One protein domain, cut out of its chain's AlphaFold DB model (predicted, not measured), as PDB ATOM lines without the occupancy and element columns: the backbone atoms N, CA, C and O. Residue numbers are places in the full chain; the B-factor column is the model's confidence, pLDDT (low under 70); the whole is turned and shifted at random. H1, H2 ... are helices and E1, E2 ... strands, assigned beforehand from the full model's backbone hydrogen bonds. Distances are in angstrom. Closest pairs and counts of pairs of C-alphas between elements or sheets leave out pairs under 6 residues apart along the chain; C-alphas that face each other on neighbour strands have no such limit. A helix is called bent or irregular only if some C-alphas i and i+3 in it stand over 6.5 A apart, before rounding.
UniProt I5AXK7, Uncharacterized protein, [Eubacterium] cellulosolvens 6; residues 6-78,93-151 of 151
ATOM      1  N   ASN A   6     -25.611   9.484 -40.076       92.12
ATOM      2  CA  ASN A   6     -24.492  10.427 -40.075       92.12
ATOM      3  C   ASN A   6     -23.946  10.684 -38.665       92.12
ATOM      4  O   ASN A   6     -22.730  10.677 -38.478       92.12
ATOM      5  N   GLN A   7     -24.820  10.844 -37.663       91.44
ATOM      6  CA  GLN A   7     -24.401  10.981 -36.262       91.44
ATOM      7  C   GLN A   7     -23.673   9.728 -35.765       91.44
ATOM      8  O   GLN A   7     -22.627   9.847 -35.122       91.44
ATOM      9  N   LEU A   8     -24.189   8.536 -36.096       90.88
ATOM     10  CA  LEU A   8     -23.534   7.274 -35.751       90.88
ATOM     11  C   LEU A   8     -22.149   7.180 -36.398       90.88
ATOM     12  O   LEU A   8     -21.162   6.953 -35.704       90.88
ATOM     13  N   LYS A   9     -22.060   7.418 -37.714       90.25
ATOM     14  CA  LYS A   9     -20.788   7.394 -38.454       90.25
ATOM     15  C   LYS A   9     -19.769   8.372 -37.869       90.25
ATOM     16  O   LYS A   9     -18.609   8.007 -37.715       90.25
ATOM     17  N   ALA A  10     -20.192   9.589 -37.524       91.06
ATOM     18  CA  ALA A  10     -19.313  10.597 -36.937       91.06
ATOM     19  C   ALA A  10     -18.764  10.157 -35.570       91.06
ATOM     20  O   ALA A  10     -17.555  10.232 -35.350       91.06
ATOM     21  N   LYS A  11     -19.630   9.643 -34.682       89.94
ATOM     22  CA  LYS A  11     -19.223   9.116 -33.370       89.94
ATOM     23  C   LYS A  11     -18.282   7.922 -33.503       89.94
ATOM     24  O   LYS A  11     -17.209   7.936 -32.913       89.94
ATOM     25  N   VAL A  12     -18.639   6.934 -34.325       89.81
ATOM     26  CA  VAL A  12     -17.803   5.746 -34.558       89.81
ATOM     27  C   VAL A  12     -16.439   6.144 -35.110       89.81
ATOM     28  O   VAL A  12     -15.432   5.662 -34.607       89.81
ATOM     29  N   ARG A  13     -16.380   7.059 -36.086       88.69
ATOM     30  CA  ARG A  13     -15.109   7.526 -36.663       88.69
ATOM     31  C   ARG A  13     -14.209   8.202 -35.629       88.69
ATOM     32  O   ARG A  13     -12.995   8.048 -35.702       88.69
ATOM     33  N   ASN A  14     -14.795   8.951 -34.694       88.06
ATOM     34  CA  ASN A  14     -14.046   9.599 -33.620       88.06
ATOM     35  C   ASN A  14     -13.420   8.562 -32.674       88.06
ATOM     36  O   ASN A  14     -12.239   8.639 -32.349       88.06
ATOM     37  N   ILE A  15     -14.197   7.550 -32.284       84.62
ATOM     38  CA  ILE A  15     -13.770   6.561 -31.287       84.62
ATOM     39  C   ILE A  15     -12.866   5.480 -31.910       84.62
ATOM     40  O   ILE A  15     -11.952   4.983 -31.257       84.62
ATOM     41  N   SER A  16     -13.045   5.147 -33.192       83.56
ATOM     42  CA  SER A  16     -12.283   4.080 -33.853       83.56
ATOM     43  C   SER A  16     -10.857   4.457 -34.262       83.56
ATOM     44  O   SER A  16     -10.123   3.591 -34.741       83.56
ATOM     45  N   LYS A  17     -10.464   5.735 -34.124       84.44
ATOM     46  CA  LYS A  17      -9.126   6.265 -34.465       84.44
ATOM     47  C   LYS A  17      -8.618   5.831 -35.855       84.44
ATOM     48  O   LYS A  17      -7.424   5.651 -36.064       84.44
ATOM     49  N   GLY A  18      -9.531   5.646 -36.814       78.69
ATOM     50  CA  GLY A  18      -9.213   5.251 -38.191       78.69
ATOM     51  C   GLY A  18      -9.105   3.743 -38.453       78.69
ATOM     52  O   GLY A  18      -8.947   3.357 -39.609       78.69
ATOM     53  N   SER A  19      -9.248   2.880 -37.442       84.00
ATOM     54  CA  SER A  19      -9.285   1.428 -37.655       84.00
ATOM     55  C   SER A  19     -10.669   0.960 -38.114       84.00
ATOM     56  O   SER A  19     -11.687   1.211 -37.460       84.00
ATOM     57  N   ASN A  20     -10.702   0.247 -39.242       81.88
ATOM     58  CA  ASN A  20     -11.933  -0.295 -39.819       81.88
ATOM     59  C   ASN A  20     -12.526  -1.426 -38.974       81.88
ATOM     60  O   ASN A  20     -13.745  -1.494 -38.816       81.88
ATOM     61  N   ASP A  21     -11.691  -2.296 -38.409       77.69
ATOM     62  CA  ASP A  21     -12.164  -3.419 -37.594       77.69
ATOM     63  C   ASP A  21     -12.735  -2.932 -36.265       77.69
ATOM     64  O   ASP A  21     -13.803  -3.370 -35.837       77.69
ATOM     65  N   VAL A  22     -12.087  -1.927 -35.675       78.12
ATOM     66  CA  VAL A  22     -12.576  -1.250 -34.475       78.12
ATOM     67  C   VAL A  22     -13.895  -0.532 -34.777       78.12
ATOM     68  O   VAL A  22     -14.865  -0.687 -34.039       78.12
ATOM     69  N   ALA A  23     -13.995   0.180 -35.905       83.81
ATOM     70  CA  ALA A  23     -15.245   0.819 -36.322       83.81
ATOM     71  C   ALA A  23     -16.393  -0.192 -36.494       83.81
ATOM     72  O   ALA A  23     -17.512   0.057 -36.044       83.81
ATOM     73  N   ARG A  24     -16.119  -1.351 -37.107       83.00
ATOM     74  CA  ARG A  24     -17.095  -2.444 -37.251       83.00
ATOM     75  C   ARG A  24     -17.537  -2.999 -35.897       83.00
ATOM     76  O   ARG A  24     -18.729  -3.257 -35.727       83.00
ATOM     77  N   ALA A  25     -16.619  -3.144 -34.941       79.50
ATOM     78  CA  ALA A  25     -16.943  -3.572 -33.581       79.50
ATOM     79  C   ALA A  25     -17.871  -2.566 -32.879       79.50
ATOM     80  O   ALA A  25     -18.930  -2.958 -32.394       79.50
ATOM     81  N   TYR A  26     -17.546  -1.271 -32.929       84.88
ATOM     82  CA  TYR A  26     -18.380  -0.197 -32.376       84.88
ATOM     83  C   TYR A  26     -19.782  -0.148 -32.992       84.88
ATOM     84  O   TYR A  26     -20.771  -0.011 -32.275       84.88
ATOM     85  N   ILE A  27     -19.892  -0.309 -34.313       85.25
ATOM     86  CA  ILE A  27     -21.196  -0.373 -34.988       85.25
ATOM     87  C   ILE A  27     -21.998  -1.584 -34.497       85.25
ATOM     88  O   ILE A  27     -23.192  -1.456 -34.228       85.25
ATOM     89  N   ARG A  28     -21.357  -2.751 -34.349       83.00
ATOM     90  CA  ARG A  28     -22.018  -3.954 -33.829       83.00
ATOM     91  C   ARG A  28     -22.510  -3.745 -32.396       83.00
ATOM     92  O   ARG A  28     -23.654  -4.088 -32.122       83.00
ATOM     93  N   ILE A  29     -21.690  -3.148 -31.528       82.25
ATOM     94  CA  ILE A  29     -22.089  -2.807 -30.156       82.25
ATOM     95  C   ILE A  29     -23.318  -1.901 -30.172       82.25
ATOM     96  O   ILE A  29     -24.314  -2.228 -29.540       82.25
ATOM     97  N   PHE A  30     -23.289  -0.826 -30.963       87.56
ATOM     98  CA  PHE A  30     -24.415   0.098 -31.072       87.56
ATOM     99  C   PHE A  30     -25.725  -0.616 -31.438       87.56
ATOM    100  O   PHE A  30     -26.758  -0.380 -30.816       87.56
ATOM    101  N   PHE A  31     -25.699  -1.510 -32.432       86.50
ATOM    102  CA  PHE A  31     -26.893  -2.271 -32.808       86.50
ATOM    103  C   PHE A  31     -27.388  -3.179 -31.681       86.50
ATOM    104  O   PHE A  31     -28.597  -3.270 -31.465       86.50
ATOM    105  N   MET A  32     -26.473  -3.811 -30.946       85.50
ATOM    106  CA  MET A  32     -26.837  -4.653 -29.806       85.50
ATOM    107  C   MET A  32     -27.412  -3.845 -28.654       85.50
ATOM    108  O   MET A  32     -28.419  -4.240 -28.079       85.50
ATOM    109  N   GLU A  33     -26.860  -2.673 -28.374       88.62
ATOM    110  CA  GLU A  33     -27.407  -1.752 -27.384       88.62
ATOM    111  C   GLU A  33     -28.826  -1.295 -27.730       88.62
ATOM    112  O   GLU A  33     -29.671  -1.217 -26.846       88.62
ATOM    113  N   ARG A  34     -29.127  -1.031 -29.011       90.88
ATOM    114  CA  ARG A  34     -30.501  -0.715 -29.445       90.88
ATOM    115  C   ARG A  34     -31.460  -1.881 -29.238       90.88
ATOM    116  O   ARG A  34     -32.620  -1.661 -28.895       90.88
ATOM    117  N   PHE A  35     -30.990  -3.105 -29.456       89.38
ATOM    118  CA  PHE A  35     -31.780  -4.298 -29.181       89.38
ATOM    119  C   PHE A  35     -32.038  -4.461 -27.677       89.38
ATOM    120  O   PHE A  35     -33.193  -4.584 -27.280       89.38
ATOM    121  N   LEU A  36     -30.996  -4.380 -26.845       89.25
ATOM    122  CA  LEU A  36     -31.109  -4.481 -25.388       89.25
ATOM    123  C   LEU A  36     -31.994  -3.377 -24.803       89.25
ATOM    124  O   LEU A  36     -32.847  -3.651 -23.966       89.25
ATOM    125  N   GLU A  37     -31.860  -2.147 -25.296       92.56
ATOM    126  CA  GLU A  37     -32.731  -1.032 -24.919       92.56
ATOM    127  C   GLU A  37     -34.195  -1.346 -25.244       92.56
ATOM    128  O   GLU A  37     -35.074  -1.189 -24.397       92.56
ATOM    129  N   ARG A  38     -34.474  -1.870 -26.443       92.69
ATOM    130  CA  ARG A  38     -35.836  -2.271 -26.810       92.69
ATOM    131  C   ARG A  38     -36.367  -3.392 -25.915       92.69
ATOM    132  O   ARG A  38     -37.535  -3.341 -25.540       92.69
ATOM    133  N   VAL A  39     -35.531  -4.370 -25.566       88.38
ATOM    134  CA  VAL A  39     -35.898  -5.454 -24.641       88.38
ATOM    135  C   VAL A  39     -36.200  -4.904 -23.248       88.38
ATOM    136  O   VAL A  39     -37.219  -5.288 -22.679       88.38
ATOM    137  N   SER A  40     -35.399  -3.961 -22.743       90.75
ATOM    138  CA  SER A  40     -35.583  -3.354 -21.412       90.75
ATOM    139  C   SER A  40     -36.937  -2.654 -21.237       90.75
ATOM    140  O   SER A  40     -37.474  -2.600 -20.134       90.75
ATOM    141  N   HIS A  41     -37.519  -2.167 -22.336       93.25
ATOM    142  CA  HIS A  41     -38.837  -1.528 -22.368       93.25
ATOM    143  C   HIS A  41     -39.967  -2.461 -22.825       93.25
ATOM    144  O   HIS A  41     -41.107  -2.020 -22.954       93.25
ATOM    145  N   SER A  42     -39.667  -3.728 -23.116       89.50
ATOM    146  CA  SER A  42     -40.652  -4.697 -23.598       89.50
ATOM    147  C   SER A  42     -41.280  -5.498 -22.458       89.50
ATOM    148  O   SER A  42     -40.718  -5.612 -21.371       89.50
ATOM    149  N   GLU A  43     -42.406  -6.145 -22.748       85.62
ATOM    150  CA  GLU A  43     -43.041  -7.116 -21.846       85.62
ATOM    151  C   GLU A  43     -42.145  -8.341 -21.567       85.62
ATOM    152  O   GLU A  43     -42.357  -9.059 -20.596       85.62
ATOM    153  N   TYR A  44     -41.101  -8.557 -22.379       82.25
ATOM    154  CA  TYR A  44     -40.143  -9.656 -22.232       82.25
ATOM    155  C   TYR A  44     -38.944  -9.317 -21.340       82.25
ATOM    156  O   TYR A  44     -38.065 -10.164 -21.170       82.25
ATOM    157  N   LYS A  45     -38.867  -8.101 -20.777       81.00
ATOM    158  CA  LYS A  45     -37.697  -7.642 -20.006       81.00
ATOM    159  C   LYS A  45     -37.322  -8.597 -18.864       81.00
ATOM    160  O   LYS A  45     -36.145  -8.859 -18.655       81.00
ATOM    161  N   ASP A  46     -38.317  -9.179 -18.191       79.12
ATOM    162  CA  ASP A  46     -38.112 -10.067 -17.037       79.12
ATOM    163  C   ASP A  46     -37.761 -11.513 -17.453       79.12
ATOM    164  O   ASP A  46     -37.370 -12.340 -16.629       79.12
ATOM    165  N   GLN A  47     -37.873 -11.828 -18.749       78.50
ATOM    166  CA  GLN A  47     -37.516 -13.126 -19.335       78.50
ATOM    167  C   GLN A  47     -36.145 -13.106 -20.018       78.50
ATOM    168  O   GLN A  47     -35.674 -14.140 -20.493       78.50
ATOM    169  N   PHE A  48     -35.498 -11.944 -20.089       80.56
ATOM    170  CA  PHE A  48     -34.255 -11.775 -20.819       80.56
ATOM    171  C   PHE A  48     -33.088 -11.555 -19.864       80.56
ATOM    172  O   PHE A  48     -33.064 -10.574 -19.125       80.56
ATOM    173  N   ILE A  49     -32.102 -12.454 -19.904       84.31
ATOM    174  CA  ILE A  49     -30.910 -12.361 -19.059       84.31
ATOM    175  C   ILE A  49     -29.681 -12.118 -19.936       84.31
ATOM    176  O   ILE A  49     -29.318 -12.938 -20.787       84.31
ATOM    177  N   LEU A  50     -29.031 -10.977 -19.710       84.12
ATOM    178  CA  LEU A  50     -27.764 -10.611 -20.322       84.12
ATOM    179  C   LEU A  50     -26.627 -11.442 -19.718       84.12
ATOM    180  O   LEU A  50     -26.443 -11.484 -18.501       84.12
ATOM    181  N   LYS A  51     -25.828 -12.077 -20.577       78.88
ATOM    182  CA  LYS A  51     -24.687 -12.898 -20.165       78.88
ATOM    183  C   LYS A  51     -23.524 -12.796 -21.158       78.88
ATOM    184  O   LYS A  51     -23.527 -11.961 -22.069       78.88
ATOM    185  N   GLY A  52     -22.508 -13.631 -20.944       78.81
ATOM    186  CA  GLY A  52     -21.416 -13.857 -21.889       78.81
ATOM    187  C   GLY A  52     -20.600 -12.609 -22.229       78.81
ATOM    188  O   GLY A  52     -20.340 -11.749 -21.385       78.81
ATOM    189  N   GLY A  53     -20.151 -12.528 -23.486       73.19
ATOM    190  CA  GLY A  53     -19.201 -11.511 -23.946       73.19
ATOM    191  C   GLY A  53     -19.704 -10.067 -23.858       73.19
ATOM    192  O   GLY A  53     -18.897  -9.171 -23.626       73.19
ATOM    193  N   MET A  54     -21.013  -9.835 -24.000       79.81
ATOM    194  CA  MET A  54     -21.614  -8.497 -23.909       79.81
ATOM    195  C   MET A  54     -21.629  -7.962 -22.476       79.81
ATOM    196  O   MET A  54     -21.224  -6.822 -22.258       79.81
ATOM    197  N   LEU A  55     -22.040  -8.785 -21.501       81.62
ATOM    198  CA  LEU A  55     -21.962  -8.427 -20.078       81.62
ATOM    199  C   LEU A  55     -20.508  -8.181 -19.666       81.62
ATOM    200  O   LEU A  55     -20.158  -7.217 -18.996       81.62
ATOM    201  N   ALA A  56     -19.620  -9.050 -20.130       79.44
ATOM    202  CA  ALA A  56     -18.212  -8.946 -19.819       79.44
ATOM    203  C   ALA A  56     -17.549  -7.721 -20.498       79.44
ATOM    204  O   ALA A  56     -16.554  -7.196 -20.000       79.44
ATOM    205  N   ALA A  57     -18.084  -7.244 -21.629       77.56
ATOM    206  CA  ALA A  57     -17.652  -6.010 -22.287       77.56
ATOM    207  C   ALA A  57     -18.142  -4.755 -21.557       77.56
ATOM    208  O   ALA A  57     -17.387  -3.788 -21.467       77.56
ATOM    209  N   SER A  58     -19.362  -4.770 -21.014       81.19
ATOM    210  CA  SER A  58     -19.878  -3.637 -20.239       81.19
ATOM    211  C   SER A  58     -19.149  -3.460 -18.904       81.19
ATOM    212  O   SER A  58     -19.000  -2.331 -18.452       81.19
ATOM    213  N   LEU A  59     -18.633  -4.547 -18.316       82.38
ATOM    214  CA  LEU A  59     -17.819  -4.499 -17.094       82.38
ATOM    215  C   LEU A  59     -16.382  -3.995 -17.324       82.38
ATOM    216  O   LEU A  59     -15.847  -3.286 -16.480       82.38
ATOM    217  N   LEU A  60     -15.743  -4.363 -18.443       73.44
ATOM    218  CA  LEU A  60     -14.307  -4.111 -18.670       73.44
ATOM    219  C   LEU A  60     -13.991  -2.952 -19.626       73.44
ATOM    220  O   LEU A  60     -12.853  -2.491 -19.682       73.44
ATOM    221  N   GLY A  61     -14.962  -2.519 -20.431       68.19
ATOM    222  CA  GLY A  61     -14.700  -1.644 -21.571       68.19
ATOM    223  C   GLY A  61     -14.131  -2.387 -22.793       68.19
ATOM    224  O   GLY A  61     -13.743  -3.555 -22.755       68.19
ATOM    225  N   ILE A  62     -14.136  -1.698 -23.935       59.22
ATOM    226  CA  ILE A  62     -13.943  -2.290 -25.277       59.22
ATOM    227  C   ILE A  62     -12.475  -2.379 -25.670       59.22
ATOM    228  O   ILE A  62     -12.118  -3.216 -26.494       59.22
ATOM    229  N   ASP A  63     -11.618  -1.536 -25.087       53.31
ATOM    230  CA  ASP A  63     -10.198  -1.466 -25.452       53.31
ATOM    231  C   ASP A  63      -9.471  -2.802 -25.207       53.31
ATOM    232  O   ASP A  63      -8.441  -3.074 -25.820       53.31
ATOM    233  N   MET A  64     -10.055  -3.682 -24.385       48.59
ATOM    234  CA  MET A  64      -9.559  -5.029 -24.099       48.59
ATOM    235  C   MET A  64     -10.267  -6.148 -24.891       48.59
ATOM    236  O   MET A  64      -9.892  -7.312 -24.752       48.59
ATOM    237  N   ARG A  65     -11.272  -5.851 -25.735       50.31
ATOM    238  CA  ARG A  65     -12.103  -6.877 -26.398       50.31
ATOM    239  C   ARG A  65     -12.231  -6.702 -27.910       50.31
ATOM    240  O   ARG A  65     -13.073  -5.966 -28.414       50.31
ATOM    241  N   SER A  66     -11.521  -7.547 -28.656       43.41
ATOM    242  CA  SER A  66     -11.838  -7.866 -30.053       43.41
ATOM    243  C   SER A  66     -12.451  -9.270 -30.145       43.41
ATOM    244  O   SER A  66     -11.714 -10.246 -30.275       43.41
ATOM    245  N   THR A  67     -13.779  -9.374 -30.007       45.44
ATOM    246  CA  THR A  67     -14.730 -10.409 -30.504       45.44
ATOM    247  C   THR A  67     -15.905 -10.497 -29.532       45.44
ATOM    248  O   THR A  67     -15.798 -11.091 -28.467       45.44
ATOM    249  N   MET A  68     -17.024  -9.860 -29.875       49.62
ATOM    250  CA  MET A  68     -18.279 -10.069 -29.158       49.62
ATOM    251  C   MET A  68     -19.141 -11.042 -29.956       49.62
ATOM    252  O   MET A  68     -19.660 -10.676 -31.018       49.62
ATOM    253  N   ASP A  69     -19.258 -12.255 -29.424       49.59
ATOM    254  CA  ASP A  69     -20.390 -13.144 -29.658       49.59
ATOM    255  C   ASP A  69     -21.494 -12.728 -28.664       49.59
ATOM    256  O   ASP A  69     -21.212 -12.402 -27.505       49.59
ATOM    257  N   ILE A  70     -22.735 -12.602 -29.139       45.12
ATOM    258  CA  ILE A  70     -23.879 -12.233 -28.294       45.12
ATOM    259  C   ILE A  70     -24.464 -13.525 -27.743       45.12
ATOM    260  O   ILE A  70     -25.221 -14.206 -28.430       45.12
ATOM    261  N   ASP A  71     -24.120 -13.843 -26.500       52.47
ATOM    262  CA  ASP A  71     -24.759 -14.926 -25.767       52.47
ATOM    263  C   ASP A  71     -25.864 -14.318 -24.903       52.47
ATOM    264  O   ASP A  71     -25.597 -13.656 -23.902       52.47
ATOM    265  N   THR A  72     -27.120 -14.514 -25.286       43.19
ATOM    266  CA  THR A  72     -28.281 -14.116 -24.479       43.19
ATOM    267  C   THR A  72     -29.242 -15.282 -24.391       43.19
ATOM    268  O   THR A  72     -29.597 -15.872 -25.409       43.19
ATOM    269  N   THR A  73     -29.640 -15.636 -23.170       46.41
ATOM    270  CA  THR A  73     -30.614 -16.703 -22.930       46.41
ATOM    271  C   THR A  73     -31.977 -16.068 -22.695       46.41
ATOM    272  O   THR A  73     -32.144 -15.252 -21.790       46.41
ATOM    273  N   VAL A  74     -32.956 -16.453 -23.512       44.00
ATOM    274  CA  VAL A  74     -34.371 -16.188 -23.239       44.00
ATOM    275  C   VAL A  74     -34.841 -17.264 -22.267       44.00
ATOM    276  O   VAL A  74     -34.747 -18.451 -22.582       44.00
ATOM    277  N   LYS A  75     -35.339 -16.881 -21.088       41.62
ATOM    278  CA  LYS A  75     -36.065 -17.804 -20.212       41.62
ATOM    279  C   LYS A  75     -37.387 -18.167 -20.891       41.62
ATOM    280  O   LYS A  75     -38.384 -17.469 -20.734       41.62
ATOM    281  N   ALA A  76     -37.406 -19.266 -21.641       35.75
ATOM    282  CA  ALA A  76     -38.652 -19.927 -21.997       35.75
ATOM    283  C   ALA A  76     -39.188 -20.621 -20.736       35.75
ATOM    284  O   ALA A  76     -38.778 -21.726 -20.397       35.75
ATOM    285  N   LEU A  77     -40.089 -19.958 -20.007       42.12
ATOM    286  CA  LEU A  77     -40.938 -20.625 -19.018       42.12
ATOM    287  C   LEU A  77     -41.972 -21.485 -19.763       42.12
ATOM    288  O   LEU A  77     -43.118 -21.089 -19.923       42.12
ATOM    289  N   SER A  78     -41.516 -22.642 -20.240       28.12
ATOM    290  CA  SER A  78     -42.318 -23.816 -20.596       28.12
ATOM    291  C   SER A  78     -41.429 -25.041 -20.405       28.12
ATOM    292  O   SER A  78     -40.773 -25.506 -21.332       28.12
ATOM    293  N   ARG A  93     -29.545 -16.380  -8.823       68.81
ATOM    294  CA  ARG A  93     -30.662 -15.545  -9.275       68.81
ATOM    295  C   ARG A  93     -30.116 -14.367 -10.082       68.81
ATOM    296  O   ARG A  93     -29.285 -13.617  -9.576       68.81
ATOM    297  N   ALA A  94     -30.589 -14.215 -11.321       78.19
ATOM    298  CA  ALA A  94     -30.251 -13.063 -12.149       78.19
ATOM    299  C   ALA A  94     -30.440 -11.765 -11.348       78.19
ATOM    300  O   ALA A  94     -31.405 -11.630 -10.587       78.19
ATOM    301  N   ILE A  95     -29.497 -10.846 -11.503       86.19
ATOM    302  CA  ILE A  95     -29.470  -9.575 -10.782       86.19
ATOM    303  C   ILE A  95     -29.917  -8.451 -11.704       86.19
ATOM    304  O   ILE A  95     -29.756  -8.540 -12.921       86.19
ATOM    305  N   GLU A  96     -30.480  -7.398 -11.124       90.19
ATOM    306  CA  GLU A  96     -30.673  -6.149 -11.852       90.19
ATOM    307  C   GLU A  96     -29.307  -5.530 -12.161       90.19
ATOM    308  O   GLU A  96     -28.418  -5.487 -11.309       90.19
ATOM    309  N   TYR A  97     -29.140  -5.091 -13.403       89.44
ATOM    310  CA  TYR A  97     -27.898  -4.558 -13.928       89.44
ATOM    311  C   TYR A  97     -28.149  -3.266 -14.699       89.44
ATOM    312  O   TYR A  97     -28.842  -3.249 -15.723       89.44
ATOM    313  N   ASP A  98     -27.517  -2.200 -14.215       92.62
ATOM    314  CA  ASP A  98     -27.506  -0.882 -14.837       92.62
ATOM    315  C   ASP A  98     -26.525  -0.887 -16.016       92.62
ATOM    316  O   ASP A  98     -25.341  -0.561 -15.893       92.62
ATOM    317  N   TYR A  99     -27.012  -1.263 -17.196       90.56
ATOM    318  CA  TYR A  99     -26.195  -1.276 -18.403       90.56
ATOM    319  C   TYR A  99     -25.990   0.155 -18.911       90.56
ATOM    320  O   TYR A  99     -26.929   0.801 -19.386       90.56
ATOM    321  N   ARG A 100     -24.755   0.663 -18.852       91.00
ATOM    322  CA  ARG A 100     -24.397   1.977 -19.406       91.00
ATOM    323  C   ARG A 100     -24.243   1.906 -20.920       91.00
ATOM    324  O   ARG A 100     -23.393   1.176 -21.423       91.00
ATOM    325  N   LEU A 101     -25.029   2.709 -21.635       90.00
ATOM    326  CA  LEU A 101     -24.904   2.837 -23.082       90.00
ATOM    327  C   LEU A 101     -23.578   3.514 -23.438       90.00
ATOM    328  O   LEU A 101     -23.183   4.527 -22.874       90.00
ATOM    329  N   MET A 102     -22.895   2.970 -24.426       85.94
ATOM    330  CA  MET A 102     -21.554   3.379 -24.814       85.94
ATOM    331  C   MET A 102     -21.506   4.718 -25.531       85.94
ATOM    332  O   MET A 102     -20.564   5.495 -25.393       85.94
ATOM    333  N   PHE A 103     -22.518   4.976 -26.355       85.50
ATOM    334  CA  PHE A 103     -22.554   6.165 -27.199       85.50
ATOM    335  C   PHE A 103     -23.352   7.317 -26.581       85.50
ATOM    336  O   PHE A 103     -23.495   8.369 -27.223       85.50
ATOM    337  N   GLU A 104     -23.911   7.122 -25.386       85.62
ATOM    338  CA  GLU A 104     -24.850   8.036 -24.741       85.62
ATOM    339  C   GLU A 104     -24.661   8.037 -23.222       85.62
ATOM    340  O   GLU A 104     -24.484   6.991 -22.622       85.62
ATOM    341  N   GLU A 105     -24.779   9.197 -22.579       86.62
ATOM    342  CA  GLU A 105     -24.687   9.318 -21.117       86.62
ATOM    343  C   GLU A 105     -26.001   8.897 -20.433       86.62
ATOM    344  O   GLU A 105     -26.685   9.709 -19.814       86.62
ATOM    345  N   ARG A 106     -26.410   7.637 -20.620       90.12
ATOM    346  CA  ARG A 106     -27.601   7.049 -19.989       90.12
ATOM    347  C   ARG A 106     -27.452   5.541 -19.782       90.12
ATOM    348  O   ARG A 106     -26.697   4.881 -20.496       90.12
ATOM    349  N   THR A 107     -28.202   5.010 -18.825       93.56
ATOM    350  CA  THR A 107     -28.259   3.583 -18.491       93.56
ATOM    351  C   THR A 107     -29.613   2.980 -18.871       93.56
ATOM    352  O   THR A 107     -30.608   3.696 -19.009       93.56
ATOM    353  N   ILE A 108     -29.639   1.664 -19.074       93.50
ATOM    354  CA  ILE A 108     -30.856   0.855 -19.212       93.50
ATOM    355  C   ILE A 108     -30.834  -0.260 -18.164       93.50
ATOM    356  O   ILE A 108     -29.769  -0.795 -17.857       93.50
ATOM    357  N   MET A 109     -32.002  -0.618 -17.635       93.31
ATOM    358  CA  MET A 109     -32.136  -1.712 -16.671       93.31
ATOM    359  C   MET A 109     -32.303  -3.042 -17.392       93.31
ATOM    360  O   MET A 109     -33.201  -3.188 -18.224       93.31
ATOM    361  N   LEU A 110     -31.469  -4.022 -17.058       89.19
ATOM    362  CA  LEU A 110     -31.558  -5.388 -17.573       89.19
ATOM    363  C   LEU A 110     -31.394  -6.384 -16.430       89.19
ATOM    364  O   LEU A 110     -30.769  -6.070 -15.423       89.19
ATOM    365  N   PHE A 111     -31.882  -7.609 -16.610       87.75
ATOM    366  CA  PHE A 111     -31.390  -8.717 -15.801       87.75
ATOM    367  C   PHE A 111     -30.085  -9.237 -16.390       87.75
ATOM    368  O   PHE A 111     -29.964  -9.390 -17.607       87.75
ATOM    369  N   SER A 112     -29.112  -9.541 -15.538       85.31
ATOM    370  CA  SER A 112     -27.861 -10.170 -15.945       85.31
ATOM    371  C   SER A 112     -27.452 -11.289 -15.002       85.31
ATOM    372  O   SER A 112     -27.955 -11.419 -13.884       85.31
ATOM    373  N   TYR A 113     -26.502 -12.104 -15.448       84.44
ATOM    374  CA  TYR A 113     -25.737 -12.932 -14.521       84.44
ATOM    375  C   TYR A 113     -24.954 -12.042 -13.555       84.44
ATOM    376  O   TYR A 113     -24.512 -10.953 -13.932       84.44
ATOM    377  N   ASN A 114     -24.784 -12.503 -12.316       86.00
ATOM    378  CA  ASN A 114     -23.793 -11.906 -11.431       86.00
ATOM    379  C   ASN A 114     -22.379 -12.245 -11.931       86.00
ATOM    380  O   ASN A 114     -22.181 -13.096 -12.811       86.00
ATOM    381  N   VAL A 115     -21.384 -11.550 -11.386       83.56
ATOM    382  CA  VAL A 115     -20.011 -11.686 -11.868       83.56
ATOM    383  C   VAL A 115     -19.449 -13.077 -11.562       83.56
ATOM    384  O   VAL A 115     -18.717 -13.637 -12.376       83.56
ATOM    385  N   GLU A 116     -19.864 -13.687 -10.455       83.06
ATOM    386  CA  GLU A 116     -19.483 -15.039 -10.051       83.06
ATOM    387  C   GLU A 116     -19.940 -16.086 -11.073       83.06
ATOM    388  O   GLU A 116     -19.149 -16.939 -11.472       83.06
ATOM    389  N   THR A 117     -21.181 -15.995 -11.562       83.06
ATOM    390  CA  THR A 117     -21.711 -16.908 -12.591       83.06
ATOM    391  C   THR A 117     -20.993 -16.705 -13.919       83.06
ATOM    392  O   THR A 117     -20.635 -17.672 -14.590       83.06
ATOM    393  N   LEU A 118     -20.728 -15.449 -14.291       81.19
ATOM    394  CA  LEU A 118     -19.976 -15.126 -15.503       81.19
ATOM    395  C   LEU A 118     -18.547 -15.699 -15.455       81.19
ATOM    396  O   LEU A 118     -18.057 -16.236 -16.453       81.19
ATOM    397  N   LEU A 119     -17.883 -15.601 -14.299       80.19
ATOM    398  CA  LEU A 119     -16.570 -16.200 -14.053       80.19
ATOM    399  C   LEU A 119     -16.638 -17.730 -14.090       80.19
ATOM    400  O   LEU A 119     -15.781 -18.354 -14.719       80.19
ATOM    401  N   ALA A 120     -17.657 -18.329 -13.470       82.31
ATOM    402  CA  ALA A 120     -17.851 -19.775 -13.433       82.31
ATOM    403  C   ALA A 120     -18.045 -20.370 -14.838       82.31
ATOM    404  O   ALA A 120     -17.349 -21.325 -15.182       82.31
ATOM    405  N   GLU A 121     -18.894 -19.778 -15.688       77.75
ATOM    406  CA  GLU A 121     -19.086 -20.233 -17.078       77.75
ATOM    407  C   GLU A 121     -17.789 -20.143 -17.899       77.75
ATOM    408  O   GLU A 121     -17.449 -21.052 -18.672       77.75
ATOM    409  N   LYS A 122     -17.026 -19.054 -17.730       76.62
ATOM    410  CA  LYS A 122     -15.736 -18.889 -18.417       76.62
ATOM    411  C   LYS A 122     -14.710 -19.907 -17.935       76.62
ATOM    412  O   LYS A 122     -14.035 -20.517 -18.765       76.62
ATOM    413  N   LEU A 123     -14.620 -20.139 -16.627       78.25
ATOM    414  CA  LEU A 123     -13.725 -21.143 -16.059       78.25
ATOM    415  C   LEU A 123     -14.111 -22.553 -16.522       78.25
ATOM    416  O   LEU A 123     -13.244 -23.302 -16.966       78.25
ATOM    417  N   GLN A 124     -15.403 -22.889 -16.513       78.12
ATOM    418  CA  GLN A 124     -15.909 -24.155 -17.045       78.12
ATOM    419  C   GLN A 124     -15.511 -24.328 -18.514       78.12
ATOM    420  O   GLN A 124     -15.014 -25.384 -18.893       78.12
ATOM    421  N   THR A 125     -15.669 -23.287 -19.336       73.94
ATOM    422  CA  THR A 125     -15.275 -23.318 -20.754       73.94
ATOM    423  C   THR A 125     -13.777 -23.573 -20.921       73.94
ATOM    424  O   THR A 125     -13.368 -24.346 -21.796       73.94
ATOM    425  N   VAL A 126     -12.951 -22.946 -20.080       77.19
ATOM    426  CA  VAL A 126     -11.498 -23.140 -20.076       77.19
ATOM    427  C   VAL A 126     -11.130 -24.573 -19.696       77.19
ATOM    428  O   VAL A 126     -10.336 -25.198 -20.403       77.19
ATOM    429  N   LEU A 127     -11.731 -25.100 -18.625       76.81
ATOM    430  CA  LEU A 127     -11.481 -26.448 -18.115       76.81
ATOM    431  C   LEU A 127     -11.974 -27.532 -19.082       76.81
ATOM    432  O   LEU A 127     -11.244 -28.481 -19.359       76.81
ATOM    433  N   ALA A 128     -13.167 -27.364 -19.661       76.75
ATOM    434  CA  ALA A 128     -13.765 -28.314 -20.600       76.75
ATOM    435  C   ALA A 128     -12.932 -28.495 -21.880       76.75
ATOM    436  O   ALA A 128     -12.928 -29.570 -22.475       76.75
ATOM    437  N   ARG A 129     -12.204 -27.454 -22.308       70.00
ATOM    438  CA  ARG A 129     -11.333 -27.495 -23.499       70.00
ATOM    439  C   ARG A 129      -9.934 -28.052 -23.217       70.00
ATOM    440  O   ARG A 129      -9.237 -28.412 -24.167       70.00
ATOM    441  N   ASN A 130      -9.556 -28.157 -21.940       67.19
ATOM    442  CA  ASN A 130      -8.343 -28.801 -21.436       67.19
ATOM    443  C   ASN A 130      -7.092 -28.470 -22.291       67.19
ATOM    444  O   ASN A 130      -6.879 -27.318 -22.673       67.19
ATOM    445  N   VAL A 131      -6.268 -29.465 -22.631       59.62
ATOM    446  CA  VAL A 131      -4.977 -29.312 -23.329       59.62
ATOM    447  C   VAL A 131      -5.069 -28.728 -24.752       59.62
ATOM    448  O   VAL A 131      -4.055 -28.308 -25.302       59.62
ATOM    449  N   ALA A 132      -6.263 -28.673 -25.358       56.50
ATOM    450  CA  ALA A 132      -6.490 -28.096 -26.690       56.50
ATOM    451  C   ALA A 132      -6.921 -26.618 -26.642       56.50
ATOM    452  O   ALA A 132      -7.298 -26.037 -27.667       56.50
ATOM    453  N   ASN A 133      -6.907 -25.993 -25.462       59.66
ATOM    454  CA  ASN A 133      -7.349 -24.620 -25.301       59.66
ATOM    455  C   ASN A 133      -6.341 -23.621 -25.899       59.66
ATOM    456  O   ASN A 133      -5.362 -23.224 -25.274       59.66
ATOM    457  N   THR A 134      -6.617 -23.177 -27.124       58.34
ATOM    458  CA  THR A 134      -5.860 -22.136 -27.840       58.34
ATOM    459  C   THR A 134      -6.422 -20.727 -27.626       58.34
ATOM    460  O   THR A 134      -5.906 -19.745 -28.167       58.34
ATOM    461  N   ARG A 135      -7.490 -20.586 -26.833       65.31
ATOM    462  CA  ARG A 135      -8.173 -19.314 -26.585       65.31
ATOM    463  C   ARG A 135      -7.592 -18.635 -25.348       65.31
ATOM    464  O   ARG A 135      -8.263 -18.479 -24.336       65.31
ATOM    465  N   MET A 136      -6.361 -18.134 -25.477       68.62
ATOM    466  CA  MET A 136      -5.687 -17.292 -24.466       68.62
ATOM    467  C   MET A 136      -6.577 -16.133 -23.958       68.62
ATOM    468  O   MET A 136      -6.453 -15.693 -22.820       68.62
ATOM    469  N   ARG A 137      -7.527 -15.684 -24.787       68.69
ATOM    470  CA  ARG A 137      -8.550 -14.684 -24.451       68.69
ATOM    471  C   ARG A 137      -9.449 -15.074 -23.277       68.69
ATOM    472  O   ARG A 137      -9.735 -14.211 -22.458       68.69
ATOM    473  N   ASP A 138      -9.864 -16.336 -23.169       69.25
ATOM    474  CA  ASP A 138     -10.754 -16.773 -22.085       69.25
ATOM    475  C   ASP A 138     -10.047 -16.635 -20.721       69.25
ATOM    476  O   ASP A 138     -10.650 -16.192 -19.746       69.25
ATOM    477  N   PHE A 139      -8.735 -16.902 -20.673       74.88
ATOM    478  CA  PHE A 139      -7.901 -16.687 -19.485       74.88
ATOM    479  C   PHE A 139      -7.743 -15.200 -19.137       74.88
ATOM    480  O   PHE A 139      -7.836 -14.823 -17.969       74.88
ATOM    481  N   PHE A 140      -7.523 -14.347 -20.142       75.25
ATOM    482  CA  PHE A 140      -7.386 -12.903 -19.939       75.25
ATOM    483  C   PHE A 140      -8.693 -12.249 -19.470       75.25
ATOM    484  O   PHE A 140      -8.675 -11.372 -18.605       75.25
ATOM    485  N   ASP A 141      -9.827 -12.711 -19.999       71.62
ATOM    486  CA  ASP A 141     -11.155 -12.297 -19.555       71.62
ATOM    487  C   ASP A 141     -11.377 -12.634 -18.076       71.62
ATOM    488  O   ASP A 141     -11.831 -11.772 -17.330       71.62
ATOM    489  N   ILE A 142     -11.036 -13.854 -17.639       77.06
ATOM    490  CA  ILE A 142     -11.147 -14.260 -16.226       77.06
ATOM    491  C   ILE A 142     -10.301 -13.340 -15.340       77.06
ATOM    492  O   ILE A 142     -10.813 -12.805 -14.360       77.06
ATOM    493  N   TYR A 143      -9.038 -13.107 -15.711       80.31
ATOM    494  CA  TYR A 143      -8.145 -12.216 -14.965       80.31
ATOM    495  C   TYR A 143      -8.703 -10.790 -14.847       80.31
ATOM    496  O   TYR A 143      -8.686 -10.201 -13.768       80.31
ATOM    497  N   SER A 144      -9.226 -10.251 -15.948       76.94
ATOM    498  CA  SER A 144      -9.711  -8.869 -16.009       76.94
ATOM    499  C   SER A 144     -11.036  -8.683 -15.262       76.94
ATOM    500  O   SER A 144     -11.239  -7.677 -14.593       76.94
ATOM    501  N   ILE A 145     -11.950  -9.654 -15.343       75.69
ATOM    502  CA  ILE A 145     -13.211  -9.619 -14.583       75.69
ATOM    503  C   ILE A 145     -12.922  -9.747 -13.084       75.69
ATOM    504  O   ILE A 145     -13.500  -9.020 -12.274       75.69
ATOM    505  N   TYR A 146     -11.997 -10.634 -12.716       77.19
ATOM    506  CA  TYR A 146     -11.579 -10.816 -11.330       77.19
ATOM    507  C   TYR A 146     -10.989  -9.530 -10.730       77.19
ATOM    508  O   TYR A 146     -11.324  -9.177  -9.599       77.19
ATOM    509  N   SER A 147     -10.168  -8.792 -11.486       71.50
ATOM    510  CA  SER A 147      -9.557  -7.546 -11.003       71.50
ATOM    511  C   SER A 147     -10.552  -6.397 -10.823       71.50
ATOM    512  O   SER A 147     -10.366  -5.593  -9.914       71.50
ATOM    513  N   VAL A 148     -11.617  -6.335 -11.629       69.75
ATOM    514  CA  VAL A 148     -12.692  -5.333 -11.480       69.75
ATOM    515  C   VAL A 148     -13.631  -5.659 -10.315       69.75
ATOM    516  O   VAL A 148     -14.183  -4.750  -9.709       69.75
ATOM    517  N   SER A 149     -13.802  -6.938  -9.976       59.28
ATOM    518  CA  SER A 149     -14.745  -7.377  -8.931       59.28
ATOM    519  C   SER A 149     -14.176  -7.314  -7.510       59.28
ATOM    520  O   SER A 149     -14.936  -7.338  -6.549       59.28
ATOM    521  N   CYS A 150     -12.847  -7.276  -7.369       50.06
ATOM    522  CA  CYS A 150     -12.154  -7.226  -6.076       50.06
ATOM    523  C   CYS A 150     -11.722  -5.807  -5.650       50.06
ATOM    524  O   CYS A 150     -10.988  -5.684  -4.667       50.06
ATOM    525  N   ALA A 151     -12.112  -4.768  -6.392       42.50
ATOM    526  CA  ALA A 151     -11.824  -3.361  -6.096       42.50
ATOM    527  C   ALA A 151     -13.039  -2.678  -5.455       42.50
ATOM    528  O   ALA A 151     -12.820  -1.862  -4.533       42.50
TER     529      ALA A 151
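AT A GLANCE: This is residues 6 to 78 and 93 to 151 of the 151 residues of an uncharacterized protein of [Eubacterium] cellulosolvens 6 (UniProt I5AXK7). The domain is a loose arch: a small four-stranded sheet, E2 E1 E4 E3, makes its crown, the long helix H2 makes one leg and the helical hairpin of H4 and H5 the other, and the short helix H3 sits between the legs, near the middle of the whole. H1 folds back beside the far end of H2, and residues 127 to 132 of H4 stick out. The printed part has 132 residues, in order H1 H2 E1 H3 E2 E3 E4 H4 H5, of mixed class, with a mixed sheet in the order E2 E1 E4 E3. It is compact, with a radius of gyration of the C-alphas of 15.7 A, and rounded, spanning 46 by 38 by 31 A.

HOW THE PARTS SIT: Start at the sheet, where E3, residues 95 to 100, and E4, residues 107 to 112, form an antiparallel hairpin; look for N 97 and O 110 at 2.8 A and N 99 and O 108 at 2.9 A. E1, residues 48 to 50, and E4 meet only at a point, with C-alphas 50 and 112 facing each other at 4.4 A. E2, residues 72 to 74, is an edge strand antiparallel to E1, with N 49 and O 73 within hydrogen-bond range at 3.4 A. H3, residues 52 to 60, is on the sheet at a height of 7.7 A, only just over E3, with 3 of its C-alphas falling on that strand. H2, residues 20 to 40, only grazes the sheet with residues 33 to 40; its closest C-alphas to E4 are those of Ser 40 and Leu 110, 5.9 A apart. With residues 23 to 27 alone, H2 touches H1, residues 6 to 15, at a steep tilt of 59 degrees, opposite ways; the closest C-alphas, of Val 12 and Ala 23, are 5.8 A apart. H5, residues 136 to 149, touches H3 at a steep tilt of 50 degrees, the same way, closest at the C-alphas of Leu 60 and Ile 145, 6.9 A. H4, residues 115 to 132, and H5 form a helical hairpin at a shallow tilt of 22 degrees, closest at the C-alphas of Leu 119 and Ile 142, 6.2 A. H2 is apart from H4 and H5. Every O i to N i+4 pair is within hydrogen-bond range in H1, H2, H3 and H5, and 12 of 14 are in H4.

IN THESE COORDINATES: Find C-alpha 6 at (-24.492, 10.427, -40.075), where H1 begins. H2 runs 30.1 A from C-alpha 20 to C-alpha 40 at (-35.583, -3.354, -21.412). E3 is 15.3 A long and E4 14.0 A. H4, 25.9 A, has a kink of 26 degrees near residue 126 and is irregular, with C-alphas 128 and 131 9.3 A apart. H5, 20.5 A, ends at C-alpha 149 at (-14.745, -7.377, -8.931).

THE WHOLE: The C-alphas of Gly 18 and Ser 78 are the two farthest apart, at 47.4 A. Residues 79 to 92 are not printed, and C-alphas 78 and 93 are 18.2 A apart across this cut. The link from H3 to E2 is long. The model's pLDDT is under 70 at residues 61 to 78, 93, 130 to 138 and 148 to 151.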